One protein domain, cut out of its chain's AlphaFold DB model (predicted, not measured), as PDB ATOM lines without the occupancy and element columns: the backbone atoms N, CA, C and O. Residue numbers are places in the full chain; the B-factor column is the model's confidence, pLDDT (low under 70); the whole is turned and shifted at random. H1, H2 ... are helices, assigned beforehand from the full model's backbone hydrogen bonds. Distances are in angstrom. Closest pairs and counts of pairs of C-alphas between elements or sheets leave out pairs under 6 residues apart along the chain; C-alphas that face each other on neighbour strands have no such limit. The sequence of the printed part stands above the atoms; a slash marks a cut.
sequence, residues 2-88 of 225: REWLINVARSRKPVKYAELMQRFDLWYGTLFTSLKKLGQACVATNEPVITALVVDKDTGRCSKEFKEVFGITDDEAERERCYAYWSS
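AT A GLANCE: This is residues 2 to 88 of the 225 residues of the protein "HNH endonuclease" of Cupriavidus cauae (UniProt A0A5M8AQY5). A short helix, H4, sits in the middle of a rounded ball of helices, with H1, H6 and the long H3 packed round it. H2 packs across the beginning of H3, and H5 packs along the later half of H3; the centres of H2 and H5 are the farthest from the mean of the C-alphas, at 12.4 A and 11.0 A, and that of H4 is the nearest, at 1.8 A. The printed part has 87 residues with six named helices, H1 to H6 in order along the chain, and no named strand; the class is all helix. The whole is compact, with a radius of gyration of the C-alphas of 11.6 A and spans of 28 by 26 by 24 A.

HOW THE PARTS SIT: H1, residues 2 to 10, touches H4, residues 50 to 53; their closest C-alphas, those of Leu 5 and Ile 50, are 6.9 A apart. H1 also touches H6, residues 75 to 86, with residues 82 to 86 of H6 alone, about perpendicular at 82 degrees; the closest C-alphas are those of Ala 9 and Tyr 83, 4.9 A apart. H2, residues 17 to 24, touches H3, residues 28 to 44, about perpendicular at 89 degrees; H3 does this with residues 28 to 31 alone, and the C-alphas of Met 21 and Tyr 28 come closest, 6.4 A apart. H3 and H4 are the hubs, touching three helices each. H3 touches H4 with residues 35 to 42 alone, closest at the C-alphas of Gly 39 and Thr 51, 5.9 A apart. H4 touches H6, closest at the C-alphas of Ala 52 and Arg 79, 5.6 A apart. H5, residues 64 to 70, touches residues 36 to 43 of H3 alone, at a shallow tilt of 31 degrees, the same way; the closest C-alphas, those of Val 43 and Phe 70, are 7.2 A apart. H2 is apart from H4, H5 and H6, for instance. Residues 15 to 16 pair with residues 54 to 55, parallel. Every O i to N i+4 pair is within hydrogen-bond range in H1, H2, H3, H5 and H6; H4 is too short for such a pair.

IN THESE COORDINATES: H1 begins at C-alpha 2 (172.861, 240.258, 137.704) and is 12.8 A long from first to last C-alpha. H2 measures 10.8 A, H3 23.7 A, H4 6.0 A and H5 10.1 A. H3 begins at C-alpha 28 (158.850, 232.317, 139.574). H6 measures 16.0 A and ends at C-alpha 86 (182.000, 237.966, 142.595).

THE WHOLE: The two C-alphas farthest apart, those of Thr 45 and Asp 58, are 31.2 A apart. The printed part has no cut and no long link. The mean pLDDT of the printed part is 76.1; 22 residues are under 70, among them residues 25 to 30 and 63 to 69.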
ATOM      1  N   ARG A   2     171.426 240.616 137.607       82.50
ATOM      2  CA  ARG A   2     172.861 240.258 137.704       82.50
ATOM      3  C   ARG A   2     173.642 241.092 138.729       82.50
ATOM      4  O   ARG A   2     174.098 240.534 139.713       82.50
ATOM      5  N   GLU A   3     173.683 242.415 138.566       81.88
ATOM      6  CA  GLU A   3     174.372 243.335 139.498       81.88
ATOM      7  C   GLU A   3     173.913 243.204 140.954       81.88
ATOM      8  O   GLU A   3     174.692 243.295 141.900       81.88
ATOM      9  N   TRP A   4     172.623 242.953 141.157       85.00
ATOM     10  CA  TRP A   4     172.093 242.762 142.498       85.00
ATOM     11  C   TRP A   4     172.574 241.442 143.113       85.00
ATOM     12  O   TRP A   4     172.989 241.437 144.266       85.00
ATOM     13  N   LEU A   5     172.607 240.353 142.336       83.69
ATOM     14  CA  LEU A   5     173.171 239.072 142.779       83.69
ATOM     15  C   LEU A   5     174.683 239.157 143.052       83.69
ATOM     16  O   LEU A   5     175.164 238.503 143.972       83.69
ATOM     17  N   ILE A   6     175.424 240.002 142.325       84.56
ATOM     18  CA  ILE A   6     176.840 240.296 142.622       84.56
ATOM     19  C   ILE A   6     176.966 240.946 144.006       84.56
ATOM     20  O   ILE A   6     177.780 240.526 144.828       84.56
ATOM     21  N   ASN A   7     176.106 241.919 144.318       83.56
ATOM     22  CA  ASN A   7     176.078 242.527 145.650       83.56
ATOM     23  C   ASN A   7     175.659 241.537 146.748       83.56
ATOM     24  O   ASN A   7     176.220 241.558 147.843       83.56
ATOM     25  N   VAL A   8     174.734 240.625 146.456       85.31
ATOM     26  CA  VAL A   8     174.395 239.514 147.356       85.31
ATOM     27  C   VAL A   8     175.614 238.627 147.613       85.31
ATOM     28  O   VAL A   8     175.888 238.302 148.770       85.31
ATOM     29  N   ALA A   9     176.397 238.297 146.582       85.94
ATOM     30  CA  ALA A   9     177.606 237.485 146.721       85.94
ATOM     31  C   ALA A   9     178.622 238.104 147.697       85.94
ATOM     32  O   ALA A   9     179.206 237.395 148.515       85.94
ATOM     33  N   ARG A  10     178.775 239.437 147.678       85.44
ATOM     34  CA  ARG A  10     179.627 240.189 148.621       85.44
ATOM     35  C   ARG A  10     179.176 240.042 150.073       85.44
ATOM     36  O   ARG A  10     180.005 240.014 150.973       85.44
ATOM     37  N   SER A  11     177.870 239.900 150.300       83.69
ATOM     38  CA  SER A  11     177.309 239.657 151.634       83.69
ATOM     39  C   SER A  11     177.438 238.202 152.105       83.69
ATOM     40  O   SER A  11     177.116 237.910 153.255       83.69
ATOM     41  N   ARG A  12     177.906 237.296 151.227       86.25
ATOM     42  CA  ARG A  12     178.082 235.853 151.468       86.25
ATOM     43  C   ARG A  12     176.827 235.141 151.987       86.25
ATOM     44  O   ARG A  12     176.919 234.166 152.731       86.25
ATOM     45  N   LYS A  13     175.644 235.628 151.605       82.44
ATOM     46  CA  LYS A  13     174.354 235.034 151.974       82.44
ATOM     47  C   LYS A  13     173.648 234.474 150.742       82.44
ATOM     48  O   LYS A  13     173.631 235.150 149.711       82.44
ATOM     49  N   PRO A  14     173.040 233.279 150.835       85.69
ATOM     50  CA  PRO A  14     172.149 232.807 149.792       85.69
ATOM     51  C   PRO A  14     170.856 233.625 149.815       85.69
ATOM     52  O   PRO A  14     170.466 234.172 150.849       85.69
ATOM     53  N   VAL A  15     170.172 233.672 148.679       84.88
ATOM     54  CA  VAL A  15     168.903 234.384 148.513       84.88
ATOM     55  C   VAL A  15     167.812 233.405 148.142       84.88
ATOM     56  O   VAL A  15     168.025 232.457 147.389       84.88
ATOM     57  N   LYS A  16     166.614 233.642 148.666       84.50
ATOM     58  CA  LYS A  16     165.458 232.789 148.392       84.50
ATOM     59  C   LYS A  16     164.759 233.223 147.110       84.50
ATOM     60  O   LYS A  16     164.673 234.415 146.813       84.50
ATOM     61  N   TYR A  17     164.153 232.272 146.402       72.94
ATOM     62  CA  TYR A  17     163.299 232.582 145.247       72.94
ATOM     63  C   TYR A  17     162.213 233.617 145.574       72.94
ATOM     64  O   TYR A  17     162.033 234.562 144.815       72.94
ATOM     65  N   ALA A  18     161.552 233.497 146.730       66.62
ATOM     66  CA  ALA A  18     160.519 234.445 147.158       66.62
ATOM     67  C   ALA A  18     161.039 235.890 147.288       66.62
ATOM     68  O   ALA A  18     160.345 236.832 146.916       66.62
ATOM     69  N   GLU A  19     162.275 236.063 147.762       73.69
ATOM     70  CA  GLU A  19     162.901 237.378 147.917       73.69
ATOM     71  C   GLU A  19     163.212 238.004 146.554       73.69
ATOM     72  O   GLU A  19     162.918 239.173 146.324       73.69
ATOM     73  N   LEU A  20     163.721 237.211 145.608       73.75
ATOM     74  CA  LEU A  20     163.917 237.645 144.222       73.75
ATOM     75  C   LEU A  20     162.599 238.009 143.531       73.75
ATOM     76  O   LEU A  20     162.535 239.017 142.831       73.75
ATOM     77  N   MET A  21     161.560 237.196 143.731       69.06
ATOM     78  CA  MET A  21     160.231 237.445 143.173       69.06
ATOM     79  C   MET A  21     159.667 238.770 143.683       69.06
ATOM     80  O   MET A  21     159.230 239.587 142.880       69.06
ATOM     81  N   GLN A  22     159.750 239.020 144.994       69.06
ATOM     82  CA  GLN A  22     159.316 240.276 145.607       69.06
ATOM     83  C   GLN A  22     160.163 241.468 145.141       69.06
ATOM     84  O   GLN A  22     159.632 242.532 144.840       69.06
ATOM     85  N   ARG A  23     161.489 241.305 145.070       76.19
ATOM     86  CA  ARG A  23     162.433 242.393 144.777       76.19
ATOM     87  C   ARG A  23     162.317 242.928 143.355       76.19
ATOM     88  O   ARG A  23     162.550 244.120 143.148       76.19
ATOM     89  N   PHE A  24     162.054 242.041 142.399       71.00
ATOM     90  CA  PHE A  24     161.999 242.363 140.971       71.00
ATOM     91  C   PHE A  24     160.575 242.384 140.413       71.00
ATOM     92  O   PHE A  24     160.422 242.626 139.220       71.00
ATOM     93  N   ASP A  25     159.573 242.127 141.255       57.22
ATOM     94  CA  ASP A  25     158.172 241.964 140.864       57.22
ATOM     95  C   ASP A  25     158.004 240.963 139.704       57.22
ATOM     96  O   ASP A  25     157.379 241.212 138.672       57.22
ATOM     97  N   LEU A  26     158.661 239.805 139.847       60.16
ATOM     98  CA  LEU A  26     158.670 238.742 138.842       60.16
ATOM     99  C   LEU A  26     158.021 237.476 139.388       60.16
ATOM    100  O   LEU A  26     158.317 237.017 140.488       60.16
ATOM    101  N   TRP A  27     157.203 236.836 138.559       48.78
ATOM    102  CA  TRP A  27     156.743 235.474 138.799       48.78
ATOM    103  C   TRP A  27     157.901 234.464 138.692       48.78
ATOM    104  O   TRP A  27     158.786 234.630 137.849       48.78
ATOM    105  N   TYR A  28     157.868 233.402 139.514       57.03
ATOM    106  CA  TYR A  28     158.850 232.317 139.574       57.03
ATOM    107  C   TYR A  28     159.352 231.869 138.207       57.03
ATOM    108  O   TYR A  28     160.553 231.777 138.057       57.03
ATOM    109  N   GLY A  29     158.514 231.632 137.193       49.28
ATOM    110  CA  GLY A  29     159.041 231.160 135.909       49.28
ATOM    111  C   GLY A  29     159.625 232.253 135.011       49.28
ATOM    112  O   GLY A  29     160.543 231.964 134.245       49.28
ATOM    113  N   THR A  30     159.201 233.516 135.136       59.44
ATOM    114  CA  THR A  30     159.911 234.653 134.514       59.44
ATOM    115  C   THR A  30     161.263 234.854 135.181       59.44
ATOM    116  O   THR A  30     162.277 235.014 134.502       59.44
ATOM    117  N   LEU A  31     161.284 234.793 136.513       70.12
ATOM    118  CA  LEU A  31     162.493 234.806 137.315       70.12
ATOM    119  C   LEU A  31     163.391 233.622 136.939       70.12
ATOM    120  O   LEU A  31     164.548 233.834 136.623       70.12
ATOM    121  N   PHE A  32     162.859 232.407 136.868       71.75
ATOM    122  CA  PHE A  32     163.573 231.179 136.524       71.75
ATOM    123  C   PHE A  32     164.129 231.236 135.106       71.75
ATOM    124  O   PHE A  32     165.280 230.885 134.896       71.75
ATOM    125  N   THR A  33     163.370 231.747 134.135       68.25
ATOM    126  CA  THR A  33     163.865 231.965 132.765       68.25
ATOM    127  C   THR A  33     164.978 233.015 132.747       68.25
ATOM    128  O   THR A  33     165.983 232.841 132.060       68.25
ATOM    129  N   SER A  34     164.829 234.092 133.523       75.38
ATOM    130  CA  SER A  34     165.837 235.153 133.647       75.38
ATOM    131  C   SER A  34     167.114 234.642 134.318       75.38
ATOM    132  O   SER A  34     168.209 234.911 133.833       75.38
ATOM    133  N   LEU A  35     166.979 233.848 135.382       81.44
ATOM    134  CA  LEU A  35     168.071 233.158 136.062       81.44
ATOM    135  C   LEU A  35     168.708 232.118 135.136       81.44
ATOM    136  O   LEU A  35     169.926 232.050 135.057       81.44
ATOM    137  N   LYS A  36     167.916 231.378 134.352       78.50
ATOM    138  CA  LYS A  36     168.432 230.407 133.385       78.50
ATOM    139  C   LYS A  36     169.316 231.087 132.339       78.50
ATOM    140  O   LYS A  36     170.456 230.676 132.150       78.50
ATOM    141  N   LYS A  37     168.823 232.162 131.712       79.75
ATOM    142  CA  LYS A  37     169.593 232.970 130.748       79.75
ATOM    143  C   LYS A  37     170.852 233.565 131.380       79.75
ATOM    144  O   LYS A  37     171.912 233.558 130.765       79.75
ATOM    145  N   LEU A  38     170.744 234.055 132.616       83.06
ATOM    146  CA  LEU A  38     171.880 234.602 133.352       83.06
ATOM    147  C   LEU A  38     172.943 233.534 133.650       83.06
ATOM    148  O   LEU A  38     174.125 233.790 133.447       83.06
ATOM    149  N   GLY A  39     172.533 232.342 134.086       81.88
ATOM    150  CA  GLY A  39     173.441 231.227 134.335       81.88
ATOM    151  C   GLY A  39     174.124 230.735 133.059       81.88
ATOM    152  O   GLY A  39     175.333 230.533 133.058       81.88
ATOM    153  N   GLN A  40     173.391 230.650 131.940       81.88
ATOM    154  CA  GLN A  40     173.964 230.319 130.627       81.88
ATOM    155  C   GLN A  40     175.033 231.331 130.197       81.88
ATOM    156  O   GLN A  40     176.076 230.933 129.685       81.88
ATOM    157  N   ALA A  41     174.796 232.625 130.438       75.56
ATOM    158  CA  ALA A  41     175.782 233.662 130.157       75.56
ATOM    159  C   ALA A  41     177.061 233.473 130.988       75.56
ATOM    160  O   ALA A  41     178.144 233.563 130.424       75.56
ATOM    161  N   CYS A  42     176.947 233.150 132.284       79.75
ATOM    162  CA  CYS A  42     178.107 232.857 133.137       79.75
ATOM    163  C   CYS A  42     178.910 231.651 132.630       79.75
ATOM    164  O   CYS A  42     180.130 231.741 132.518       79.75
ATOM    165  N   VAL A  43     178.239 230.551 132.264       78.69
ATOM    166  CA  VAL A  43     178.908 229.363 131.702       78.69
ATOM    167  C   VAL A  43     179.652 229.714 130.411       78.69
ATOM    168  O   VAL A  43     180.812 229.344 130.253       78.69
ATOM    169  N   ALA A  44     179.023 230.473 129.506       73.88
ATOM    170  CA  ALA A  44     179.628 230.868 128.232       73.88
ATOM    171  C   ALA A  44     180.885 231.740 128.398       73.88
ATOM    172  O   ALA A  44     181.787 231.688 127.565       73.88
ATOM    173  N   THR A  45     180.960 232.526 129.474       73.94
ATOM    174  CA  THR A  45     182.116 233.371 129.806       73.94
ATOM    175  C   THR A  45     183.087 232.713 130.789       73.94
ATOM    176  O   THR A  45     184.024 233.371 131.237       73.94
ATOM    177  N   ASN A  46     182.885 231.432 131.122       77.94
ATOM    178  CA  ASN A  46     183.671 230.680 132.103       77.94
ATOM    179  C   ASN A  46     183.720 231.343 133.500       77.94
ATOM    180  O   ASN A  46     184.729 231.296 134.202       77.94
ATOM    181  N   GLU A  47     182.618 231.982 133.895       84.06
ATOM    182  CA  GLU A  47     182.425 232.584 135.215       84.06
ATOM    183  C   GLU A  47     181.633 231.636 136.134       84.06
ATOM    184  O   GLU A  47     180.783 230.881 135.649       84.06
ATOM    185  N   PRO A  48     181.813 231.705 137.469       83.81
ATOM    186  CA  PRO A  48     180.961 230.974 138.404       83.81
ATOM    187  C   PRO A  48     179.489 231.342 138.234       83.81
ATOM    188  O   PRO A  48     179.137 232.523 138.111       83.81
ATOM    189  N   VAL A  49     178.620 230.331 138.258       87.25
ATOM    190  CA  VAL A  49     177.202 230.480 137.921       87.25
ATOM    191  C   VAL A  49     176.487 231.205 139.055       87.25
ATOM    192  O   VAL A  49     176.009 230.595 140.005       87.25
ATOM    193  N   ILE A  50     176.384 232.532 138.953       85.50
ATOM    194  CA  ILE A  50     175.916 233.396 140.051       85.50
ATOM    195  C   ILE A  50     174.492 233.078 140.536       85.50
ATOM    196  O   ILE A  50     174.102 233.421 141.650       85.50
ATOM    197  N   THR A  51     173.698 232.385 139.721       86.00
ATOM    198  CA  THR A  51     172.365 231.911 140.106       86.00
ATOM    199  C   THR A  51     172.397 230.752 141.098       86.00
ATOM    200  O   THR A  51     171.365 230.458 141.690       86.00
ATOM    201  N   ALA A  52     173.562 230.150 141.355       86.12
ATOM    202  CA  ALA A  52     173.757 229.180 142.431       86.12
ATOM    203  C   ALA A  52     173.535 229.784 143.830       86.12
ATOM    204  O   ALA A  52     173.296 229.069 144.802       86.12
ATOM    205  N   LEU A  53     173.573 231.117 143.944       86.94
ATOM    206  CA  LEU A  53     173.202 231.835 145.165       86.94
ATOM    207  C   LEU A  53     171.705 231.725 145.485       86.94
ATOM    208  O   LEU A  53     171.305 232.021 146.611       86.94
ATOM    209  N   VAL A  54     170.883 231.329 144.508       85.06
ATOM    210  CA  VAL A  54     169.433 231.228 144.659       85.06
ATOM    211  C   VAL A  54     169.057 229.848 145.172       85.06
ATOM    212  O   VAL A  54     169.252 228.839 144.493       85.06
ATOM    213  N   VAL A  55     168.482 229.812 146.369       81.19
ATOM    214  CA  VAL A  55     168.115 228.575 147.053       81.19
ATOM    215  C   VAL A  55     166.613 228.471 147.267       81.19
ATOM    216  O   VAL A  55     165.890 229.467 147.401       81.19
ATOM    217  N   ASP A  56     166.144 227.233 147.301       70.81
ATOM    218  CA  ASP A  56     164.804 226.902 147.747       70.81
ATOM    219  C   ASP A  56     164.637 227.166 149.259       70.81
ATOM    220  O   ASP A  56     165.588 227.073 150.042       70.81
ATOM    221  N   LYS A  57     163.421 227.546 149.667       66.12
ATOM    222  CA  LYS A  57     163.134 227.996 151.038       66.12
ATOM    223  C   LYS A  57     163.227 226.856 152.053       66.12
ATOM    224  O   LYS A  57     163.653 227.121 153.178       66.12
ATOM    225  N   ASP A  58     162.829 225.653 151.658       62.75
ATOM    226  CA  ASP A  58     162.631 224.525 152.569       62.75
ATOM    227  C   ASP A  58     163.852 223.605 152.584       62.75
ATOM    228  O   ASP A  58     164.239 223.079 153.625       62.75
ATOM    229  N   THR A  59     164.512 223.461 151.437       71.19
ATOM    230  CA  THR A  59     165.693 222.602 151.291       71.19
ATOM    231  C   THR A  59     167.012 223.355 151.453       71.19
ATOM    232  O   THR A  59     168.033 222.728 151.729       71.19
ATOM    233  N   GLY A  60     167.035 224.681 151.255       69.88
ATOM    234  CA  GLY A  60     168.275 225.471 151.241       69.88
ATOM    235  C   GLY A  60     169.228 225.102 150.095       69.88
ATOM    236  O   GLY A  60     170.387 225.518 150.094       69.88
ATOM    237  N   ARG A  61     168.752 224.315 149.123       74.19
ATOM    238  CA  ARG A  61     169.516 223.811 147.979       74.19
ATOM    239  C   ARG A  61     169.182 224.592 146.715       74.19
ATOM    240  O   ARG A  61     168.118 225.201 146.599       74.19
ATOM    241  N   CYS A  62     170.086 224.540 145.743       70.94
ATOM    242  CA  CYS A  62     169.778 224.974 144.383       70.94
ATOM    243  C   CYS A  62     168.695 224.095 143.751       70.94
ATOM    244  O   CYS A  62     168.618 222.894 144.028       70.94
ATOM    245  N   SER A  63     167.912 224.689 142.846       68.50
ATOM    246  CA  SER A  63     166.958 223.949 142.007       68.50
ATOM    247  C   SER A  63     167.678 222.815 141.268       68.50
ATOM    248  O   SER A  63     168.779 223.005 140.741       68.50
ATOM    249  N   LYS A  64     167.057 221.628 141.250       66.81
ATOM    250  CA  LYS A  64     167.609 220.427 140.599       66.81
ATOM    251  C   LYS A  64     167.841 220.666 139.109       66.81
ATOM    252  O   LYS A  64     168.877 220.289 138.575       66.81
ATOM    253  N   GLU A  65     166.930 221.394 138.480       59.47
ATOM    254  CA  GLU A  65     166.989 221.779 137.077       59.47
ATOM    255  C   GLU A  65     168.240 222.614 136.765       59.47
ATOM    256  O   GLU A  65     168.845 222.454 135.711       59.47
ATOM    257  N   PHE A  66     168.677 223.490 137.676       68.88
ATOM    258  CA  PHE A  66     169.908 224.266 137.491       68.88
ATOM    259  C   PHE A  66     171.173 223.444 137.730       68.88
ATOM    260  O   PHE A  66     172.187 223.713 137.089       68.88
ATOM    261  N   LYS A  67     171.112 222.412 138.581       68.62
ATOM    262  CA  LYS A  67     172.231 221.475 138.745       68.62
ATOM    263  C   LYS A  67     172.541 220.749 137.442       68.62
ATOM    264  O   LYS A  67     173.686 220.732 137.007       68.62
ATOM    265  N   GLU A  68     171.509 220.240 136.781       67.69
ATOM    266  CA  GLU A  68     171.646 219.512 135.519       67.69
ATOM    267  C   GLU A  68     171.995 220.438 134.345       67.69
ATOM    268  O   GLU A  68     172.912 220.148 133.581       67.69
ATOM    269  N   VAL A  69     171.321 221.589 134.223       68.06
ATOM    270  CA  VAL A  69     171.517 222.525 133.096       68.06
ATOM    271  C   VAL A  69     172.897 223.188 133.108       68.06
ATOM    272  O   VAL A  69     173.424 223.500 132.040       68.06
ATOM    273  N   PHE A  70     173.482 223.422 134.284       75.88
ATOM    274  CA  PHE A  70     174.774 224.105 134.423       75.88
ATOM    275  C   PHE A  70     175.923 223.182 134.837       75.88
ATOM    276  O   PHE A  70     177.030 223.664 135.058       75.88
ATOM    277  N   GLY A  71     175.675 221.874 134.956       68.12
ATOM    278  CA  GLY A  71     176.685 220.910 135.395       68.12
ATOM    279  C   GLY A  71     177.152 221.118 136.841       68.12
ATOM    280  O   GLY A  71     178.287 220.784 137.174       68.12
ATOM    281  N   ILE A  72     176.301 221.681 137.706       72.19
ATOM    282  CA  ILE A  72     176.623 221.918 139.118       72.19
ATOM    283  C   ILE A  72     176.388 220.619 139.893       72.19
ATOM    284  O   ILE A  72     175.268 220.309 140.304       72.19
ATOM    285  N   THR A  73     177.454 219.852 140.103       72.31
ATOM    286  CA  THR A  73     177.420 218.597 140.871       72.31
ATOM    287  C   THR A  73     177.329 218.831 142.379       72.31
ATOM    288  O   THR A  73     176.689 218.055 143.084       72.31
ATOM    289  N   ASP A  74     177.928 219.921 142.865       79.19
ATOM    290  CA  ASP A  74     177.902 220.352 144.263       79.19
ATOM    291  C   ASP A  74     177.521 221.836 144.330       79.19
ATOM    292  O   ASP A  74     178.275 222.722 143.919       79.19
ATOM    293  N   ASP A  75     176.316 222.108 144.828       79.25
ATOM    294  CA  ASP A  75     175.770 223.458 144.891       79.25
ATOM    295  C   ASP A  75     176.343 224.302 146.031       79.25
ATOM    296  O   ASP A  75     176.346 225.529 145.935       79.25
ATOM    297  N   GLU A  76     176.827 223.672 147.103       79.81
ATOM    298  CA  GLU A  76     177.557 224.361 148.170       79.81
ATOM    299  C   GLU A  76     178.913 224.838 147.662       79.81
ATOM    300  O   GLU A  76     179.231 226.023 147.792       79.81
ATOM    301  N   ALA A  77     179.657 223.953 146.998       78.69
ATOM    302  CA  ALA A  77     180.935 224.311 146.397       78.69
ATOM    303  C   ALA A  77     180.780 225.410 145.329       78.69
ATOM    304  O   ALA A  77     181.556 226.366 145.317       78.69
ATOM    305  N   GLU A  78     179.759 225.336 144.463       80.62
ATOM    306  CA  GLU A  78     179.479 226.377 143.461       80.62
ATOM    307  C   GLU A  78     179.196 227.745 144.097       80.62
ATOM    308  O   GLU A  78     179.700 228.768 143.624       80.62
ATOM    309  N   ARG A  79     178.421 227.783 145.191       87.44
ATOM    310  CA  ARG A  79     178.168 229.037 145.918       87.44
ATOM    311  C   ARG A  79     179.434 229.618 146.511       87.44
ATOM    312  O   ARG A  79     179.629 230.826 146.415       87.44
ATOM    313  N   GLU A  80     180.291 228.788 147.092       82.50
ATOM    314  CA  GLU A  80     181.570 229.252 147.628       82.50
ATOM    315  C   GLU A  80     182.457 229.851 146.528       82.50
ATOM    316  O   GLU A  80     183.022 230.933 146.715       82.50
ATOM    317  N   ARG A  81     182.483 229.242 145.332       82.69
ATOM    318  CA  ARG A  81     183.157 229.840 144.164       82.69
ATOM    319  C   ARG A  81     182.532 231.173 143.761       82.69
ATOM    320  O   ARG A  81     183.262 232.116 143.457       82.69
ATOM    321  N   CYS A  82     181.203 231.281 143.792       84.31
ATOM    322  CA  CYS A  82     180.513 232.539 143.513       84.31
ATOM    323  C   CYS A  82     180.886 233.627 144.526       84.31
ATOM    324  O   CYS A  82     181.189 234.748 144.124       84.31
ATOM    325  N   TYR A  83     180.912 233.313 145.824       85.06
ATOM    326  CA  TYR A  83     181.317 234.268 146.853       85.06
ATOM    327  C   TYR A  83     182.762 234.731 146.672       85.06
ATOM    328  O   TYR A  83     183.034 235.922 146.805       85.06
ATOM    329  N   ALA A  84     183.686 233.826 146.347       83.75
ATOM    330  CA  ALA A  84     185.090 234.171 146.132       83.75
ATOM    331  C   ALA A  84     185.296 235.056 144.887       83.75
ATOM    332  O   ALA A  84     185.988 236.071 144.949       83.75
ATOM    333  N   TYR A  85     184.657 234.707 143.767       83.62
ATOM    334  CA  TYR A  85     184.850 235.388 142.484       83.62
ATOM    335  C   TYR A  85     184.137 236.745 142.406       83.62
ATOM    336  O   TYR A  85     184.742 237.760 142.055       83.62
ATOM    337  N   TRP A  86     182.850 236.782 142.767       80.56
ATOM    338  CA  TRP A  86     182.000 237.966 142.595       80.56
ATOM    339  C   TRP A  86     182.196 239.029 143.683       80.56
ATOM    340  O   TRP A  86     181.803 240.182 143.507       80.56
ATOM    341  N   SER A  87     182.836 238.676 144.804       73.12
ATOM    342  CA  SER A  87     183.241 239.667 145.809       73.12
ATOM    343  C   SER A  87     184.424 240.528 145.364       73.12
ATOM    344  O   SER A  87     184.547 241.658 145.829       73.12
ATOM    345  N   SER A  88     185.234 240.023 144.430       66.19
ATOM    346  CA  SER A  88     186.487 240.645 143.987       66.19
ATOM    347  C   SER A  88     186.380 241.369 142.636       66.19
ATOM    348  O   SER A  88     187.336 242.006 142.208       66.19
TER     349      SER A  88